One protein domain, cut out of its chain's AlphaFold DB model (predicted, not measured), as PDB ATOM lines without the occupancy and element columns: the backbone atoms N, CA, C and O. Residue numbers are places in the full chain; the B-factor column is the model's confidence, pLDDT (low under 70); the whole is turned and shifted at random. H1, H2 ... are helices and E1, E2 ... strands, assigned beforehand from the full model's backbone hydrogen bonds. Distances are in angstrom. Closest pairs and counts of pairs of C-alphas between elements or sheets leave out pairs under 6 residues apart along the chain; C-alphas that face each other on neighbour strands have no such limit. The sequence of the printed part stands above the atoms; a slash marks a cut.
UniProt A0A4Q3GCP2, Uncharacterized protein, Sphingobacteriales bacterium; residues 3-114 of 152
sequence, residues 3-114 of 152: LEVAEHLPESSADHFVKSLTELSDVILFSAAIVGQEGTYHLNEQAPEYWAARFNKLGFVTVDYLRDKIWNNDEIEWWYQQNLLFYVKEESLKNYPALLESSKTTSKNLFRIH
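AT A GLANCE: This is residues 3 to 114 of the 152 residues of an uncharacterized protein of Sphingobacteriales bacterium (UniProt A0A4Q3GCP2). A small three-stranded sheet lies between H2 on one face and H5 and H6 on the other, making three layers. H1, the longest helix, packs on H2, while short H3 and H4 pair up. The 112 printed residues include six named helices and three named strands, ordered H1 E1 H2 E2 H3 H4 E3 H5 H6: a mixed class, with sheet order E1 E3 E2, all antiparallel. It is compact, radius of gyration of the C-alphas 13.5 A, spanning 38 by 34 by 22 A.

HOW THE PARTS SIT: Start at H1, residues 11 to 24, which only grazes the sheet and touches H2, residues 48 to 57, closest at the C-alphas of Val 18 and Phe 55, 6.6 A. E1, residues 27 to 31, H2 and E2, residues 60 to 63, form a split strand-helix-strand unit, with E3, residues 85 to 89, between its same-way strands and a right-handed crossover. Find N 28 and O 87 of E1 and E3 at 2.9 A, and N 61 and O 88 of E2 and E3 at 2.8 A. H2 runs along the strands, height over the sheet 8.9 A. On the opposite face, H6, residues 97 to 105, runs across them; H5, residues 90 to 95, only just touches H6, only at the corner, with 3 pairs of C-alphas within 8 A, closest Leu 93 and Leu 100, 5.8 A. H3, residues 67 to 70, touches H4, residues 78 to 83, closest at the C-alphas of Arg 67 and Gln 81, 5.3 A. Every O i to N i+4 pair is within hydrogen-bond range in H4, against 8 of 10 in H1, 5 of 6 in H2, 3 of 5 in H6 and 0 of 2 in H5, which has 2 of 3 O i to N i+3 pairs; H3 is too short.

IN THESE COORDINATES: Find C-alpha 11 at (-6.868, 9.214, -23.931); H1 runs 20.8 A from there. H6 runs 13.1 A to C-alpha 105 at (-23.080, -15.337, -25.743).

THE WHOLE: The printed part has no cut; E1 to H2 is a long link. No printed residue is under pLDDT 70.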
ATOM      1  N   LEU A   3      -6.199  -2.225 -35.383       98.19
ATOM      2  CA  LEU A   3      -5.543  -3.207 -34.513       98.19
ATOM      3  C   LEU A   3      -4.252  -2.647 -33.913       98.19
ATOM      4  O   LEU A   3      -3.384  -2.235 -34.677       98.19
ATOM      5  N   GLU A   4      -4.138  -2.666 -32.583       97.25
ATOM      6  CA  GLU A   4      -2.990  -2.155 -31.813       97.25
ATOM      7  C   GLU A   4      -2.606  -0.714 -32.226       97.25
ATOM      8  O   GLU A   4      -1.479  -0.406 -32.614       97.25
ATOM      9  N   VAL A   5      -3.611   0.171 -32.250       97.12
ATOM     10  CA  VAL A   5      -3.453   1.599 -32.596       97.12
ATOM     11  C   VAL A   5      -3.906   2.507 -31.460       97.12
ATOM     12  O   VAL A   5      -3.265   3.523 -31.185       97.12
ATOM     13  N   ALA A   6      -5.034   2.190 -30.824       97.31
ATOM     14  CA  ALA A   6      -5.718   3.115 -29.921       97.31
ATOM     15  C   ALA A   6      -4.908   3.416 -28.649       97.31
ATOM     16  O   ALA A   6      -5.023   4.503 -28.083       97.31
ATOM     17  N   GLU A   7      -4.056   2.481 -28.235       97.56
ATOM     18  CA  GLU A   7      -3.131   2.607 -27.115       97.56
ATOM     19  C   GLU A   7      -2.003   3.608 -27.374       97.56
ATOM     20  O   GLU A   7      -1.423   4.124 -26.424       97.56
ATOM     21  N   HIS A   8      -1.695   3.920 -28.635       97.06
ATOM     22  CA  HIS A   8      -0.680   4.910 -29.004       97.06
ATOM     23  C   HIS A   8      -1.239   6.333 -29.069       97.06
ATOM     24  O   HIS A   8      -0.484   7.293 -29.234       97.06
ATOM     25  N   LEU A   9      -2.559   6.487 -28.961       97.12
ATOM     26  CA  LEU A   9      -3.223   7.781 -28.962       97.12
ATOM     27  C   LEU A   9      -3.385   8.287 -27.523       97.12
ATOM     28  O   LEU A   9      -3.592   7.482 -26.620       97.12
ATOM     29  N   PRO A  10      -3.344   9.608 -27.282       97.50
ATOM     30  CA  PRO A  10      -3.760  10.163 -26.000       97.50
ATOM     31  C   PRO A  10      -5.205   9.767 -25.672       97.50
ATOM     32  O   PRO A  10      -6.054   9.730 -26.564       97.50
ATOM     33  N   GLU A  11      -5.511   9.550 -24.391       97.69
ATOM     34  CA  GLU A  11      -6.868   9.214 -23.931       97.69
ATOM     35  C   GLU A  11      -7.914  10.240 -24.403       97.69
ATOM     36  O   GLU A  11      -9.011   9.870 -24.823       97.69
ATOM     37  N   SER A  12      -7.544  11.525 -24.446       98.06
ATOM     38  CA  SER A  12      -8.392  12.621 -24.938       98.06
ATOM     39  C   SER A  12      -8.851  12.453 -26.391       98.06
ATOM     40  O   SER A  12      -9.835  13.063 -26.800       98.06
ATOM     41  N   SER A  13      -8.148  11.642 -27.182       98.25
ATOM     42  CA  SER A  13      -8.492  11.356 -28.575       98.25
ATOM     43  C   SER A  13      -9.423  10.148 -28.727       98.25
ATOM     44  O   SER A  13      -9.901   9.904 -29.834       98.25
ATOM     45  N   ALA A  14      -9.698   9.391 -27.657       98.31
ATOM     46  CA  ALA A  14     -10.428   8.124 -27.725       98.31
ATOM     47  C   ALA A  14     -11.835   8.271 -28.326       98.31
ATOM     48  O   ALA A  14     -12.211   7.490 -29.198       98.31
ATOM     49  N   ASP A  15     -12.594   9.286 -27.906       98.56
ATOM     50  CA  ASP A  15     -13.969   9.488 -28.380       98.56
ATOM     51  C   ASP A  15     -14.003   9.876 -29.864       98.56
ATOM     52  O   ASP A  15     -14.778   9.314 -30.638       98.56
ATOM     53  N   HIS A  16     -13.115  10.780 -30.291       98.56
ATOM     54  CA  HIS A  16     -12.976  11.140 -31.702       98.56
ATOM     55  C   HIS A  16     -12.513   9.956 -32.551       98.56
ATOM     56  O   HIS A  16     -13.018   9.762 -33.653       98.56
ATOM     57  N   PHE A  17     -11.589   9.144 -32.037       98.62
ATOM     58  CA  PHE A  17     -11.099   7.967 -32.739       98.62
ATOM     59  C   PHE A  17     -12.206   6.933 -32.964       98.62
ATOM     60  O   PHE A  17     -12.425   6.505 -34.096       98.62
ATOM     61  N   VAL A  18     -12.951   6.588 -31.910       98.75
ATOM     62  CA  VAL A  18     -14.086   5.661 -32.001       98.75
ATOM     63  C   VAL A  18     -15.155   6.210 -32.951       98.75
ATOM     64  O   VAL A  18     -15.599   5.476 -33.831       98.75
ATOM     65  N   LYS A  19     -15.492   7.504 -32.857       98.69
ATOM     66  CA  LYS A  19     -16.448   8.159 -33.766       98.69
ATOM     67  C   LYS A  19     -16.046   8.006 -35.233       98.69
ATOM     68  O   LYS A  19     -16.862   7.556 -36.036       98.69
ATOM     69  N   SER A  20     -14.788   8.288 -35.572       98.62
ATOM     70  CA  SER A  20     -14.283   8.131 -36.941       98.62
ATOM     71  C   SER A  20     -14.426   6.694 -37.446       98.62
ATOM     72  O   SER A  20     -14.831   6.480 -38.584       98.62
ATOM     73  N   LEU A  21     -14.141   5.691 -36.607       98.69
ATOM     74  CA  LEU A  21     -14.303   4.287 -36.996       98.69
ATOM     75  C   LEU A  21     -15.774   3.936 -37.263       98.69
ATOM     76  O   LEU A  21     -16.062   3.270 -38.257       98.69
ATOM     77  N   THR A  22     -16.690   4.404 -36.412       98.62
ATOM     78  CA  THR A  22     -18.135   4.147 -36.550       98.62
ATOM     79  C   THR A  22     -18.782   4.860 -37.733       98.62
ATOM     80  O   THR A  22     -19.787   4.386 -38.250       98.62
ATOM     81  N   GLU A  23     -18.208   5.971 -38.195       98.44
ATOM     82  CA  GLU A  23     -18.669   6.670 -39.403       98.44
ATOM     83  C   GLU A  23     -18.212   5.974 -40.692       98.44
ATOM     84  O   GLU A  23     -18.827   6.146 -41.742       98.44
ATOM     85  N   LEU A  24     -17.142   5.177 -40.621       98.25
ATOM     86  CA  LEU A  24     -16.550   4.502 -41.775       98.25
ATOM     87  C   LEU A  24     -17.097   3.089 -42.008       98.25
ATOM     88  O   LEU A  24     -16.920   2.549 -43.102       98.25
ATOM     89  N   SER A  25     -17.701   2.444 -41.003       98.25
ATOM     90  CA  SER A  25     -18.196   1.073 -41.148       98.25
ATOM     91  C   SER A  25     -19.200   0.658 -40.076       98.25
ATOM     92  O   SER A  25     -19.046   0.991 -38.904       98.25
ATOM     93  N   ASP A  26     -20.146  -0.196 -40.470       98.38
ATOM     94  CA  ASP A  26     -21.066  -0.889 -39.562       98.38
ATOM     95  C   ASP A  26     -20.419  -2.086 -38.842       98.38
ATOM     96  O   ASP A  26     -20.975  -2.584 -37.865       98.38
ATOM     97  N   VAL A  27     -19.267  -2.581 -39.315       98.50
ATOM     98  CA  VAL A  27     -18.556  -3.725 -38.721       98.50
ATOM     99  C   VAL A  27     -17.087  -3.386 -38.544       98.50
ATOM    100  O   VAL A  27     -16.326  -3.231 -39.499       98.50
ATOM    101  N   ILE A  28     -16.658  -3.322 -37.290       98.75
ATOM    102  CA  ILE A  28     -15.318  -2.884 -36.925       98.75
ATOM    103  C   ILE A  28     -14.645  -4.012 -36.158       98.75
ATOM    104  O   ILE A  28     -15.022  -4.325 -35.036       98.75
ATOM    105  N   LEU A  29     -13.616  -4.610 -36.758       98.75
ATOM    106  CA  LEU A  29     -12.650  -5.413 -36.014       98.75
ATOM    107  C   LEU A  29     -11.651  -4.475 -35.328       98.75
ATOM    108  O   LEU A  29     -11.036  -3.637 -36.002       98.75
ATOM    109  N   PHE A  30     -11.516  -4.610 -34.013       98.81
ATOM    110  CA  PHE A  30     -10.745  -3.708 -33.169       98.81
ATOM    111  C   PHE A  30      -9.847  -4.477 -32.197       98.81
ATOM    112  O   PHE A  30     -10.265  -5.492 -31.640       98.81
ATOM    113  N   SER A  31      -8.641  -3.969 -31.961       98.50
ATOM    114  CA  SER A  31      -7.816  -4.342 -30.811       98.50
ATOM    115  C   SER A  31      -7.038  -3.134 -30.296       98.50
ATOM    116  O   SER A  31      -6.685  -2.233 -31.064       98.50
ATOM    117  N   ALA A  32      -6.788  -3.122 -28.992       98.19
ATOM    118  CA  ALA A  32      -5.919  -2.164 -28.329       98.19
ATOM    119  C   ALA A  32      -5.335  -2.810 -27.072       98.19
ATOM    120  O   ALA A  32      -6.016  -3.601 -26.411       98.19
ATOM    121  N   ALA A  33      -4.100  -2.447 -26.739       97.69
ATOM    122  CA  ALA A  33      -3.425  -2.945 -25.552       97.69
ATOM    123  C   ALA A  33      -4.204  -2.646 -24.256       97.69
ATOM    124  O   ALA A  33      -4.656  -1.521 -24.012       97.69
ATOM    125  N   ILE A  34      -4.322  -3.660 -23.397       96.75
ATOM    126  CA  ILE A  34      -4.906  -3.518 -22.057       96.75
ATOM    127  C   ILE A  34      -3.894  -2.949 -21.063       96.75
ATOM    128  O   ILE A  34      -2.684  -3.028 -21.273       96.75
ATOM    129  N   VAL A  35      -4.393  -2.431 -19.937       92.75
ATOM    130  CA  VAL A  35      -3.559  -1.922 -18.838       92.75
ATOM    131  C   VAL A  35      -2.519  -2.964 -18.416       92.75
ATOM    132  O   VAL A  35      -2.859  -4.073 -18.002       92.75
ATOM    133  N   GLY A  36      -1.243  -2.588 -18.487       88.81
ATOM    134  CA  GLY A  36      -0.118  -3.423 -18.084       88.81
ATOM    135  C   GLY A  36       0.335  -4.433 -19.139       88.81
ATOM    136  O   GLY A  36       1.236  -5.222 -18.829       88.81
ATOM    137  N   GLN A  37      -0.238  -4.410 -20.349       91.69
ATOM    138  CA  GLN A  37       0.250  -5.177 -21.500       91.69
ATOM    139  C   GLN A  37       1.686  -4.786 -21.859       91.69
ATOM    140  O   GLN A  37       2.470  -5.659 -22.234       91.69
ATOM    141  N   GLU A  38       2.034  -3.514 -21.634       83.50
ATOM    142  CA  GLU A  38       3.286  -2.890 -22.046       83.50
ATOM    143  C   GLU A  38       3.444  -2.884 -23.574       83.50
ATOM    144  O   GLU A  38       2.742  -3.555 -24.329       83.50
ATOM    145  N   GLY A  39       4.401  -2.099 -24.052       85.56
ATOM    146  CA  GLY A  39       4.717  -2.008 -25.466       85.56
ATOM    147  C   GLY A  39       5.451  -0.718 -25.777       85.56
ATOM    148  O   GLY A  39       5.967  -0.035 -24.891       85.56
ATOM    149  N   THR A  40       5.595  -0.414 -27.061       85.94
ATOM    150  CA  THR A  40       6.417   0.724 -27.484       85.94
ATOM    151  C   THR A  40       5.550   1.972 -27.561       85.94
ATOM    152  O   THR A  40       4.704   2.060 -28.435       85.94
ATOM    153  N   TYR A  41       5.778   2.949 -26.678       87.94
ATOM    154  CA  TYR A  41       5.020   4.210 -26.640       87.94
ATOM    155  C   TYR A  41       3.500   4.017 -26.493       87.94
ATOM    156  O   TYR A  41       2.719   4.583 -27.256       87.94
ATOM    157  N   HIS A  42       3.075   3.207 -25.523       93.19
ATOM    158  CA  HIS A  42       1.665   3.151 -25.137       93.19
ATOM    159  C   HIS A  42       1.350   4.330 -24.211       93.19
ATOM    160  O   HIS A  42       2.037   4.548 -23.213       93.19
ATOM    161  N   LEU A  43       0.334   5.105 -24.573       94.38
ATOM    162  CA  LEU A  43      -0.168   6.269 -23.845       94.38
ATOM    163  C   LEU A  43      -1.532   5.997 -23.198       94.38
ATOM    164  O   LEU A  43      -1.854   6.609 -22.185       94.38
ATOM    165  N   ASN A  44      -2.328   5.103 -23.786       96.00
ATOM    166  CA  ASN A  44      -3.729   4.886 -23.431       96.00
ATOM    167  C   ASN A  44      -4.081   3.393 -23.431       96.00
ATOM    168  O   ASN A  44      -4.946   2.927 -24.174       96.00
ATOM    169  N   GLU A  45      -3.370   2.627 -22.607       97.44
ATOM    170  CA  GLU A  45      -3.739   1.241 -22.331       97.44
ATOM    171  C   GLU A  45      -5.048   1.213 -21.536       97.44
ATOM    172  O   GLU A  45      -5.147   1.826 -20.473       97.44
ATOM    173  N   GLN A  46      -6.062   0.515 -22.045       97.75
ATOM    174  CA  GLN A  46      -7.414   0.550 -21.479       97.75
ATOM    175  C   GLN A  46      -8.068  -0.826 -21.524       97.75
ATOM    176  O   GLN A  46      -7.812  -1.633 -22.415       97.75
ATOM    177  N   ALA A  47      -8.953  -1.090 -20.565       97.12
ATOM    178  CA  ALA A  47      -9.757  -2.307 -20.554       97.12
ATOM    179  C   ALA A  47     -10.654  -2.401 -21.812       97.12
ATOM    180  O   ALA A  47     -11.145  -1.372 -22.282       97.12
ATOM    181  N   PRO A  48     -10.957  -3.599 -22.346       98.06
ATOM    182  CA  PRO A  48     -11.876  -3.732 -23.480       98.06
ATOM    183  C   PRO A  48     -13.261  -3.112 -23.225       98.06
ATOM    184  O   PRO A  48     -13.890  -2.582 -24.139       98.06
ATOM    185  N   GLU A  49     -13.718  -3.107 -21.971       98.06
ATOM    186  CA  GLU A  49     -14.964  -2.485 -21.520       98.06
ATOM    187  C   GLU A  49     -14.967  -0.958 -21.696       98.06
ATOM    188  O   GLU A  49     -16.005  -0.376 -22.012       98.06
ATOM    189  N   TYR A  50     -13.812  -0.300 -21.549       98.38
ATOM    190  CA  TYR A  50     -13.666   1.143 -21.785       98.38
ATOM    191  C   TYR A  50     -13.948   1.493 -23.252       98.38
ATOM    192  O   TYR A  50     -14.613   2.494 -23.545       98.38
ATOM    193  N   TRP A  51     -13.468   0.657 -24.176       98.50
ATOM    194  CA  TRP A  51     -13.723   0.804 -25.607       98.50
ATOM    195  C   TRP A  51     -15.164   0.422 -25.945       98.50
ATOM    196  O   TRP A  51     -15.853   1.177 -26.629       98.50
ATOM    197  N   ALA A  52     -15.659  -0.686 -25.386       98.56
ATOM    198  CA  ALA A  52     -17.033  -1.139 -25.570       98.56
ATOM    199  C   ALA A  52     -18.064  -0.086 -25.158       98.56
ATOM    200  O   ALA A  52     -19.010   0.159 -25.903       98.56
ATOM    201  N   ALA A  53     -17.857   0.601 -24.032       98.50
ATOM    202  CA  ALA A  53     -18.739   1.679 -23.594       98.50
ATOM    203  C   ALA A  53     -18.809   2.838 -24.605       98.50
ATOM    204  O   ALA A  53     -19.857   3.464 -24.754       98.50
ATOM    205  N   ARG A  54     -17.716   3.134 -25.320       98.69
ATOM    206  CA  ARG A  54     -17.674   4.198 -26.339       98.69
ATOM    207  C   ARG A  54     -18.373   3.793 -27.623       98.69
ATOM    208  O   ARG A  54     -19.180   4.563 -28.130       98.69
ATOM    209  N   PHE A  55     -18.115   2.579 -28.100       98.75
ATOM    210  CA  PHE A  55     -18.842   2.014 -29.234       98.75
ATOM    211  C   PHE A  55     -20.348   1.925 -28.940       98.75
ATOM    212  O   PHE A  55     -21.165   2.328 -29.764       98.75
ATOM    213  N   ASN A  56     -20.723   1.504 -27.730       98.38
ATOM    214  CA  ASN A  56     -22.120   1.398 -27.317       98.38
ATOM    215  C   ASN A  56     -22.865   2.738 -27.344       98.38
ATOM    216  O   ASN A  56     -23.985   2.793 -27.844       98.38
ATOM    217  N   LYS A  57     -22.224   3.838 -26.919       98.62
ATOM    218  CA  LYS A  57     -22.796   5.195 -27.028       98.62
ATOM    219  C   LYS A  57     -23.130   5.607 -28.467       98.62
ATOM    220  O   LYS A  57     -23.928   6.520 -28.655       98.62
ATOM    221  N   LEU A  58     -22.521   4.963 -29.463       98.69
ATOM    222  CA  LEU A  58     -22.722   5.231 -30.887       98.69
ATOM    223  C   LEU A  58     -23.600   4.171 -31.577       98.69
ATOM    224  O   LEU A  58     -23.650   4.131 -32.802       98.69
ATOM    225  N   GLY A  59     -24.292   3.315 -30.813       98.56
ATOM    226  CA  GLY A  59     -25.201   2.297 -31.356       98.56
ATOM    227  C   GLY A  59     -24.504   1.022 -31.841       98.56
ATOM    228  O   GLY A  59     -25.046   0.299 -32.675       98.56
ATOM    229  N   PHE A  60     -23.294   0.742 -31.351       98.75
ATOM    230  CA  PHE A  60     -22.557  -0.481 -31.673       98.75
ATOM    231  C   PHE A  60     -22.580  -1.461 -30.498       98.75
ATOM    232  O   PHE A  60     -22.319  -1.103 -29.348       98.75
ATOM    233  N   VAL A  61     -22.828  -2.733 -30.791       98.44
ATOM    234  CA  VAL A  61     -22.730  -3.830 -29.828       98.44
ATOM    235  C   VAL A  61     -21.367  -4.504 -29.924       98.44
ATOM    236  O   VAL A  61     -20.781  -4.610 -31.000       98.44
ATOM    237  N   THR A  62     -20.848  -4.960 -28.786       98.62
ATOM    238  CA  THR A  62     -19.602  -5.736 -28.747       98.62
ATOM    239  C   THR A  62     -19.901  -7.202 -29.022       98.62
ATOM    240  O   THR A  62     -20.851  -7.746 -28.462       98.62
ATOM    241  N   VAL A  63     -19.083  -7.842 -29.853       98.62
ATOM    242  CA  VAL A  63     -19.201  -9.258 -30.199       98.62
ATOM    243  C   VAL A  63     -17.838  -9.933 -30.050       98.62
ATOM    244  O   VAL A  63     -16.891  -9.651 -30.791       98.62
ATOM    245  N   ASP A  64     -17.738 -10.847 -29.090       98.38
ATOM    246  CA  ASP A  64     -16.541 -11.647 -28.833       98.38
ATOM    247  C   ASP A  64     -16.587 -12.957 -29.630       98.38
ATOM    248  O   ASP A  64     -16.957 -14.014 -29.123       98.38
ATOM    249  N   TYR A  65     -16.266 -12.862 -30.921       97.94
ATOM    250  CA  TYR A  65     -16.372 -13.989 -31.856       97.94
ATOM    251  C   TYR A  65     -15.063 -14.765 -32.050       97.94
ATOM    252  O   TYR A  65     -15.084 -15.972 -32.305       97.94
ATOM    253  N   LEU A  66     -13.923 -14.066 -32.017       97.50
ATOM    254  CA  LEU A  66     -12.642 -14.629 -32.452       97.50
ATOM    255  C   LEU A  66     -11.815 -15.204 -31.316       97.50
ATOM    256  O   LEU A  66     -11.179 -16.229 -31.537       97.50
ATOM    257  N   ARG A  67     -11.807 -14.579 -30.133       97.69
ATOM    258  CA  ARG A  67     -10.799 -14.869 -29.100       97.69
ATOM    259  C   ARG A  67     -10.792 -16.334 -28.697       97.69
ATOM    260  O   ARG A  67      -9.730 -16.941 -28.700       97.69
ATOM    261  N   ASP A  68     -11.962 -16.934 -28.491       96.12
ATOM    262  CA  ASP A  68     -12.074 -18.363 -28.157       96.12
ATOM    263  C   ASP A  68     -11.558 -19.290 -29.270       96.12
ATOM    264  O   ASP A  68     -11.056 -20.376 -28.992       96.12
ATOM    265  N   LYS A  69     -11.642 -18.866 -30.536       97.12
ATOM    266  CA  LYS A  69     -11.202 -19.656 -31.699       97.12
ATOM    267  C   LYS A  69      -9.696 -19.604 -31.915       97.12
ATOM    268  O   LYS A  69      -9.139 -20.523 -32.506       97.12
ATOM    269  N   ILE A  70      -9.059 -18.518 -31.484       97.69
ATOM    270  CA  ILE A  70      -7.641 -18.245 -31.744       97.69
ATOM    271  C   ILE A  70      -6.760 -18.353 -30.493       97.69
ATOM    272  O   ILE A  70      -5.544 -18.310 -30.624       97.69
ATOM    273  N   TRP A  71      -7.344 -18.524 -29.301       97.44
ATOM    274  CA  TRP A  71      -6.654 -18.451 -28.001       97.44
ATOM    275  C   TRP A  71      -5.442 -19.376 -27.833       97.44
ATOM    276  O   TRP A  71      -4.572 -19.107 -27.020       97.44
ATOM    277  N   ASN A  72      -5.399 -20.497 -28.550       95.50
ATOM    278  CA  ASN A  72      -4.294 -21.458 -28.470       95.50
ATOM    279  C   ASN A  72      -3.609 -21.664 -29.827       95.50
ATOM    280  O   ASN A  72      -2.965 -22.689 -30.033       95.50
ATOM    281  N   ASN A  73      -3.784 -20.731 -30.766       96.88
ATOM    282  CA  ASN A  73      -3.140 -20.799 -32.070       96.88
ATOM    283  C   ASN A  73      -1.780 -20.088 -32.013       96.88
ATOM    284  O   ASN A  73      -1.720 -18.862 -31.951       96.88
ATOM    285  N   ASP A  74      -0.696 -20.856 -32.043       94.69
ATOM    286  CA  ASP A  74       0.681 -20.364 -31.961       94.69
ATOM    287  C   ASP A  74       1.159 -19.608 -33.213       94.69
ATOM    288  O   ASP A  74       2.167 -18.906 -33.146       94.69
ATOM    289  N   GLU A  75       0.411 -19.667 -34.319       96.81
ATOM    290  CA  GLU A  75       0.635 -18.831 -35.506       96.81
ATOM    291  C   GLU A  75       0.115 -17.392 -35.331       96.81
ATOM    292  O   GLU A  75       0.402 -16.518 -36.152       96.81
ATOM    293  N   ILE A  76      -0.665 -17.127 -34.277       96.94
ATOM    294  CA  ILE A  76      -1.261 -15.818 -33.996       96.94
ATOM    295  C   ILE A  76      -0.590 -15.221 -32.766       96.94
ATOM    296  O   ILE A  76      -0.501 -15.854 -31.720       96.94
ATOM    297  N   GLU A  77      -0.165 -13.966 -32.856       95.94
ATOM    298  CA  GLU A  77       0.450 -13.284 -31.719       95.94
ATOM    299  C   GLU A  77      -0.524 -13.141 -30.542       95.94
ATOM    300  O   GLU A  77      -1.697 -12.789 -30.705       95.94
ATOM    301  N   TRP A  78      -0.028 -13.384 -29.329       95.50
ATOM    302  CA  TRP A  78      -0.857 -13.503 -28.125       95.50
ATOM    303  C   TRP A  78      -1.680 -12.245 -27.805       95.50
ATOM    304  O   TRP A  78      -2.765 -12.353 -27.236       95.50
ATOM    305  N   TRP A  79      -1.195 -11.051 -28.167       96.00
ATOM    306  CA  TRP A  79      -1.945  -9.810 -27.954       96.00
ATOM    307  C   TRP A  79      -3.193  -9.755 -28.842       96.00
ATOM    308  O   TRP A  79      -4.247  -9.331 -28.379       96.00
ATOM    309  N   TYR A  80      -3.147 -10.292 -30.065       97.62
ATOM    310  CA  TYR A  80      -4.342 -10.423 -30.903       97.62
ATOM    311  C   TYR A  80      -5.326 -11.440 -30.333       97.62
ATOM    312  O   TYR A  80      -6.527 -11.178 -30.293       97.62
ATOM    313  N   GLN A  81      -4.825 -12.571 -29.834       97.62
ATOM    314  CA  GLN A  81      -5.663 -13.572 -29.170       97.62
ATOM    315  C   GLN A  81      -6.420 -12.988 -27.965       97.62
ATOM    316  O   GLN A  81      -7.560 -13.366 -27.692       97.62
ATOM    317  N   GLN A  82      -5.793 -12.038 -27.269       97.06
ATOM    318  CA  GLN A  82      -6.331 -11.379 -26.085       97.06
ATOM    319  C   GLN A  82      -7.296 -10.226 -26.395       97.06
ATOM    320  O   GLN A  82      -8.351 -10.113 -25.759       97.06
ATOM    321  N   ASN A  83      -6.931  -9.365 -27.344       98.00
ATOM    322  CA  ASN A  83      -7.509  -8.025 -27.470       98.00
ATOM    323  C   ASN A  83      -8.545  -7.900 -28.592       98.00
ATOM    324  O   ASN A  83      -9.283  -6.916 -28.614       98.00
ATOM    325  N   LEU A  84      -8.603  -8.852 -29.532       98.38
ATOM    326  CA  LEU A  84      -9.492  -8.751 -30.691       98.38
ATOM    327  C   LEU A  84     -10.967  -8.842 -30.301       98.38
ATOM    328  O   LEU A  84     -11.416  -9.838 -29.741       98.38
ATOM    329  N   LEU A  85     -11.743  -7.837 -30.694       98.69
ATOM    330  CA  LEU A  85     -13.195  -7.804 -30.561       98.69
ATOM    331  C   LEU A  85     -13.832  -7.223 -31.821       98.69
ATOM    332  O   LEU A  85     -13.247  -6.378 -32.505       98.69
ATOM    333  N   PHE A  86     -15.054  -7.657 -32.115       98.75
ATOM    334  CA  PHE A  86     -15.897  -6.965 -33.080       98.75
ATOM    335  C   PHE A  86     -16.776  -5.941 -32.370       98.75
ATOM    336  O   PHE A  86     -17.339  -6.212 -31.311       98.75
ATOM    337  N   TYR A  87     -16.955  -4.796 -33.014       98.75
ATOM    338  CA  TYR A  87     -18.014  -3.844 -32.724       98.75
ATOM    339  C   TYR A  87     -18.902  -3.746 -33.956       98.75
ATOM    340  O   TYR A  87     -18.420  -3.450 -35.051       98.75
ATOM    341  N   VAL A  88     -20.187  -4.045 -33.790       98.75
ATOM    342  CA  VAL A  88     -21.146  -4.142 -34.894       98.75
ATOM    343  C   VAL A  88     -22.303  -3.199 -34.630       98.75
ATOM    344  O   VAL A  88     -22.869  -3.222 -33.539       98.75
ATOM    345  N   LYS A  89     -22.670  -2.387 -35.616       98.69
ATOM    346  CA  LYS A  89     -23.833  -1.511 -35.527       98.69
ATOM    347  C   LYS A  89     -25.086  -2.345 -35.289       98.69
ATOM    348  O   LYS A  89     -25.335  -3.311 -36.015       98.69
ATOM    349  N   GLU A  90     -25.854  -1.998 -34.263       98.31
ATOM    350  CA  GLU A  90     -26.933  -2.843 -33.744       98.31
ATOM    351  C   GLU A  90     -27.972  -3.189 -34.823       98.31
ATOM    352  O   GLU A  90     -28.327  -4.355 -35.001       98.31
ATOM    353  N   GLU A  91     -28.380  -2.208 -35.631       97.75
ATOM    354  CA  GLU A  91     -29.332  -2.404 -36.733       97.75
ATOM    355  C   GLU A  91     -28.826  -3.323 -37.862       97.75
ATOM    356  O   GLU A  91     -29.628  -3.968 -38.551       97.75
ATOM    357  N   SER A  92     -27.505  -3.397 -38.038       97.75
ATOM    358  CA  SER A  92     -26.833  -4.161 -39.092       97.75
ATOM    359  C   SER A  92     -26.465  -5.571 -38.630       97.75
ATOM    360  O   SER A  92     -26.217  -6.438 -39.467       97.75
ATOM    361  N   LEU A  93     -26.496  -5.853 -37.321       97.69
ATOM    362  CA  LEU A  93     -26.112  -7.146 -36.739       97.69
ATOM    363  C   LEU A  93     -26.889  -8.331 -37.335       97.69
ATOM    364  O   LEU A  93     -26.313  -9.391 -37.575       97.69
ATOM    365  N   LYS A  94     -28.177  -8.141 -37.648       97.44
ATOM    366  CA  LYS A  94     -29.037  -9.161 -38.280       97.44
ATOM    367  C   LYS A  94     -28.525  -9.651 -39.641       97.44
ATOM    368  O   LYS A  94     -28.866 -10.755 -40.053       97.44
ATOM    369  N   ASN A  95     -27.702  -8.852 -40.320       98.06
ATOM    370  CA  ASN A  95     -27.112  -9.202 -41.612       98.06
ATOM    371  C   ASN A  95     -25.911 -10.156 -41.464       98.06
ATOM    372  O   ASN A  95     -25.417 -10.677 -42.462       98.06
ATOM    373  N   TYR A  96     -25.450 -10.411 -40.233       97.75
ATOM    374  CA  TYR A  96     -24.282 -11.236 -39.931       97.75
ATOM    375  C   TYR A  96     -24.651 -12.362 -38.952       97.75
ATOM    376  O   TYR A  96     -24.341 -12.260 -37.765       97.75
ATOM    377  N   PRO A  97     -25.268 -13.470 -39.415       97.44
ATOM    378  CA  PRO A  97     -25.791 -14.520 -38.532       97.44
ATOM    379  C   PRO A  97     -24.771 -15.065 -37.523       97.44
ATOM    380  O   PRO A  97     -25.091 -15.253 -36.354       97.44
ATOM    381  N   ALA A  98     -23.515 -15.251 -37.938       97.38
ATOM    382  CA  ALA A  98     -22.458 -15.736 -37.051       97.38
ATOM    383  C   ALA A  98     -22.113 -14.745 -35.921       97.38
ATOM    384  O   ALA A  98     -21.865 -15.166 -34.790       97.38
ATOM    385  N   LEU A  99     -22.109 -13.439 -36.215       97.81
ATOM    386  CA  LEU A  99     -21.875 -12.396 -35.213       97.81
ATOM    387  C   LEU A  99     -23.115 -12.187 -34.342       97.81
ATOM    388  O   LEU A  99     -22.981 -11.980 -33.142       97.81
ATOM    389  N   LEU A 100     -24.315 -12.312 -34.914       98.12
ATOM    390  CA  LEU A 100     -25.568 -12.268 -34.169       98.12
ATOM    391  C   LEU A 100     -25.622 -13.372 -33.108       98.12
ATOM    392  O   LEU A 100     -25.893 -13.073 -31.948       98.12
ATOM    393  N   GLU A 101     -25.318 -14.624 -33.455       97.56
ATOM    394  CA  GLU A 101     -25.310 -15.709 -32.464       97.56
ATOM    395  C   GLU A 101     -24.237 -15.502 -31.390       97.56
ATOM    396  O   GLU A 101     -24.511 -15.657 -30.202       97.56
ATOM    397  N   SER A 102     -23.040 -15.064 -31.782       97.50
ATOM    398  CA  SER A 102     -21.960 -14.771 -30.835       97.50
ATOM    399  C   SER A 102     -22.257 -13.568 -29.935       97.50
ATOM    400  O   SER A 102     -21.830 -13.548 -28.782       97.50
ATOM    401  N   SER A 103     -23.034 -12.585 -30.399       97.38
ATOM    402  CA  SER A 103     -23.428 -11.432 -29.578       97.38
ATOM    403  C   SER A 103     -24.273 -11.853 -28.372       97.38
ATOM    404  O   SER A 103     -24.118 -11.298 -27.287       97.38
ATOM    405  N   LYS A 104     -25.100 -12.898 -28.522       96.75
ATOM    406  CA  LYS A 104     -25.953 -13.432 -27.448       96.75
ATOM    407  C   LYS A 104     -25.144 -14.104 -26.340       96.75
ATOM    408  O   LYS A 104     -25.593 -14.149 -25.200       96.75
ATOM    409  N   THR A 105     -23.974 -14.641 -26.678       96.06
ATOM    410  CA  THR A 105     -23.080 -15.337 -25.743       96.06
ATOM    411  C   THR A 105     -21.882 -14.492 -25.322       96.06
ATOM    412  O   THR A 105     -21.094 -14.928 -24.482       96.06
ATOM    413  N   THR A 106     -21.736 -13.282 -25.870       96.88
ATOM    414  CA  THR A 106     -20.639 -12.376 -25.528       96.88
ATOM    415  C   THR A 106     -20.739 -11.983 -24.054       96.88
ATOM    416  O   THR A 106     -21.738 -11.429 -23.595       96.88
ATOM    417  N   SER A 107     -19.684 -12.286 -23.296       94.69
ATOM    418  CA  SER A 107     -19.586 -11.955 -21.873       94.69
ATOM    419  C   SER A 107     -19.579 -10.440 -21.652       94.69
ATOM    420  O   SER A 107     -18.937  -9.698 -22.392       94.69
ATOM    421  N   LYS A 108     -20.220  -9.981 -20.568       91.25
ATOM    422  CA  LYS A 108     -20.081  -8.591 -20.090       91.25
ATOM    423  C   LYS A 108     -18.693  -8.303 -19.511       91.25
ATOM    424  O   LYS A 108     -18.258  -7.159 -19.524       91.25
ATOM    425  N   ASN A 109     -18.022  -9.342 -19.014       95.62
ATOM    426  CA  ASN A 109     -16.637  -9.288 -18.560       95.62
ATOM    427  C   ASN A 109     -15.758  -9.658 -19.758       95.62
ATOM    428  O   ASN A 109     -15.558 -10.841 -20.047       95.62
ATOM    429  N   LEU A 110     -15.328  -8.642 -20.500       97.19
ATOM    430  CA  LEU A 110     -14.543  -8.764 -21.724       97.19
ATOM    431  C   LEU A 110     -13.048  -8.854 -21.437       97.19
ATOM    432  O   LEU A 110     -12.313  -9.388 -22.271       97.19
ATOM    433  N   PHE A 111     -12.596  -8.320 -20.306       96.94
ATOM    434  CA  PHE A 111     -11.198  -8.319 -19.913       96.94
ATOM    435  C   PHE A 111     -10.658  -9.747 -19.796       96.94
ATOM    436  O   PHE A 111     -11.185 -10.576 -19.052       96.94
ATOM    437  N   ARG A 112      -9.581 -10.039 -20.528       95.62
ATOM    438  CA  ARG A 112      -8.889 -11.329 -20.497       95.62
ATOM    439  C   ARG A 112      -7.389 -11.092 -20.431       95.62
ATOM    440  O   ARG A 112      -6.888 -10.149 -21.031       95.62
ATOM    441  N   ILE A 113      -6.690 -11.972 -19.723       95.25
ATOM    442  CA  ILE A 113      -5.231 -11.959 -19.619       95.25
ATOM    443  C   ILE A 113      -4.724 -13.260 -20.228       95.25
ATOM    444  O   ILE A 113      -5.000 -14.344 -19.711       95.25
ATOM    445  N   HIS A 114      -3.988 -13.162 -21.327       95.69
ATOM    446  CA  HIS A 114      -3.366 -14.316 -21.950       95.69
ATOM    447  C   HIS A 114      -2.162 -14.784 -21.109       95.69
ATOM    448  O   HIS A 114      -1.307 -13.957 -20.783       95.69
TER     449      HIS A 114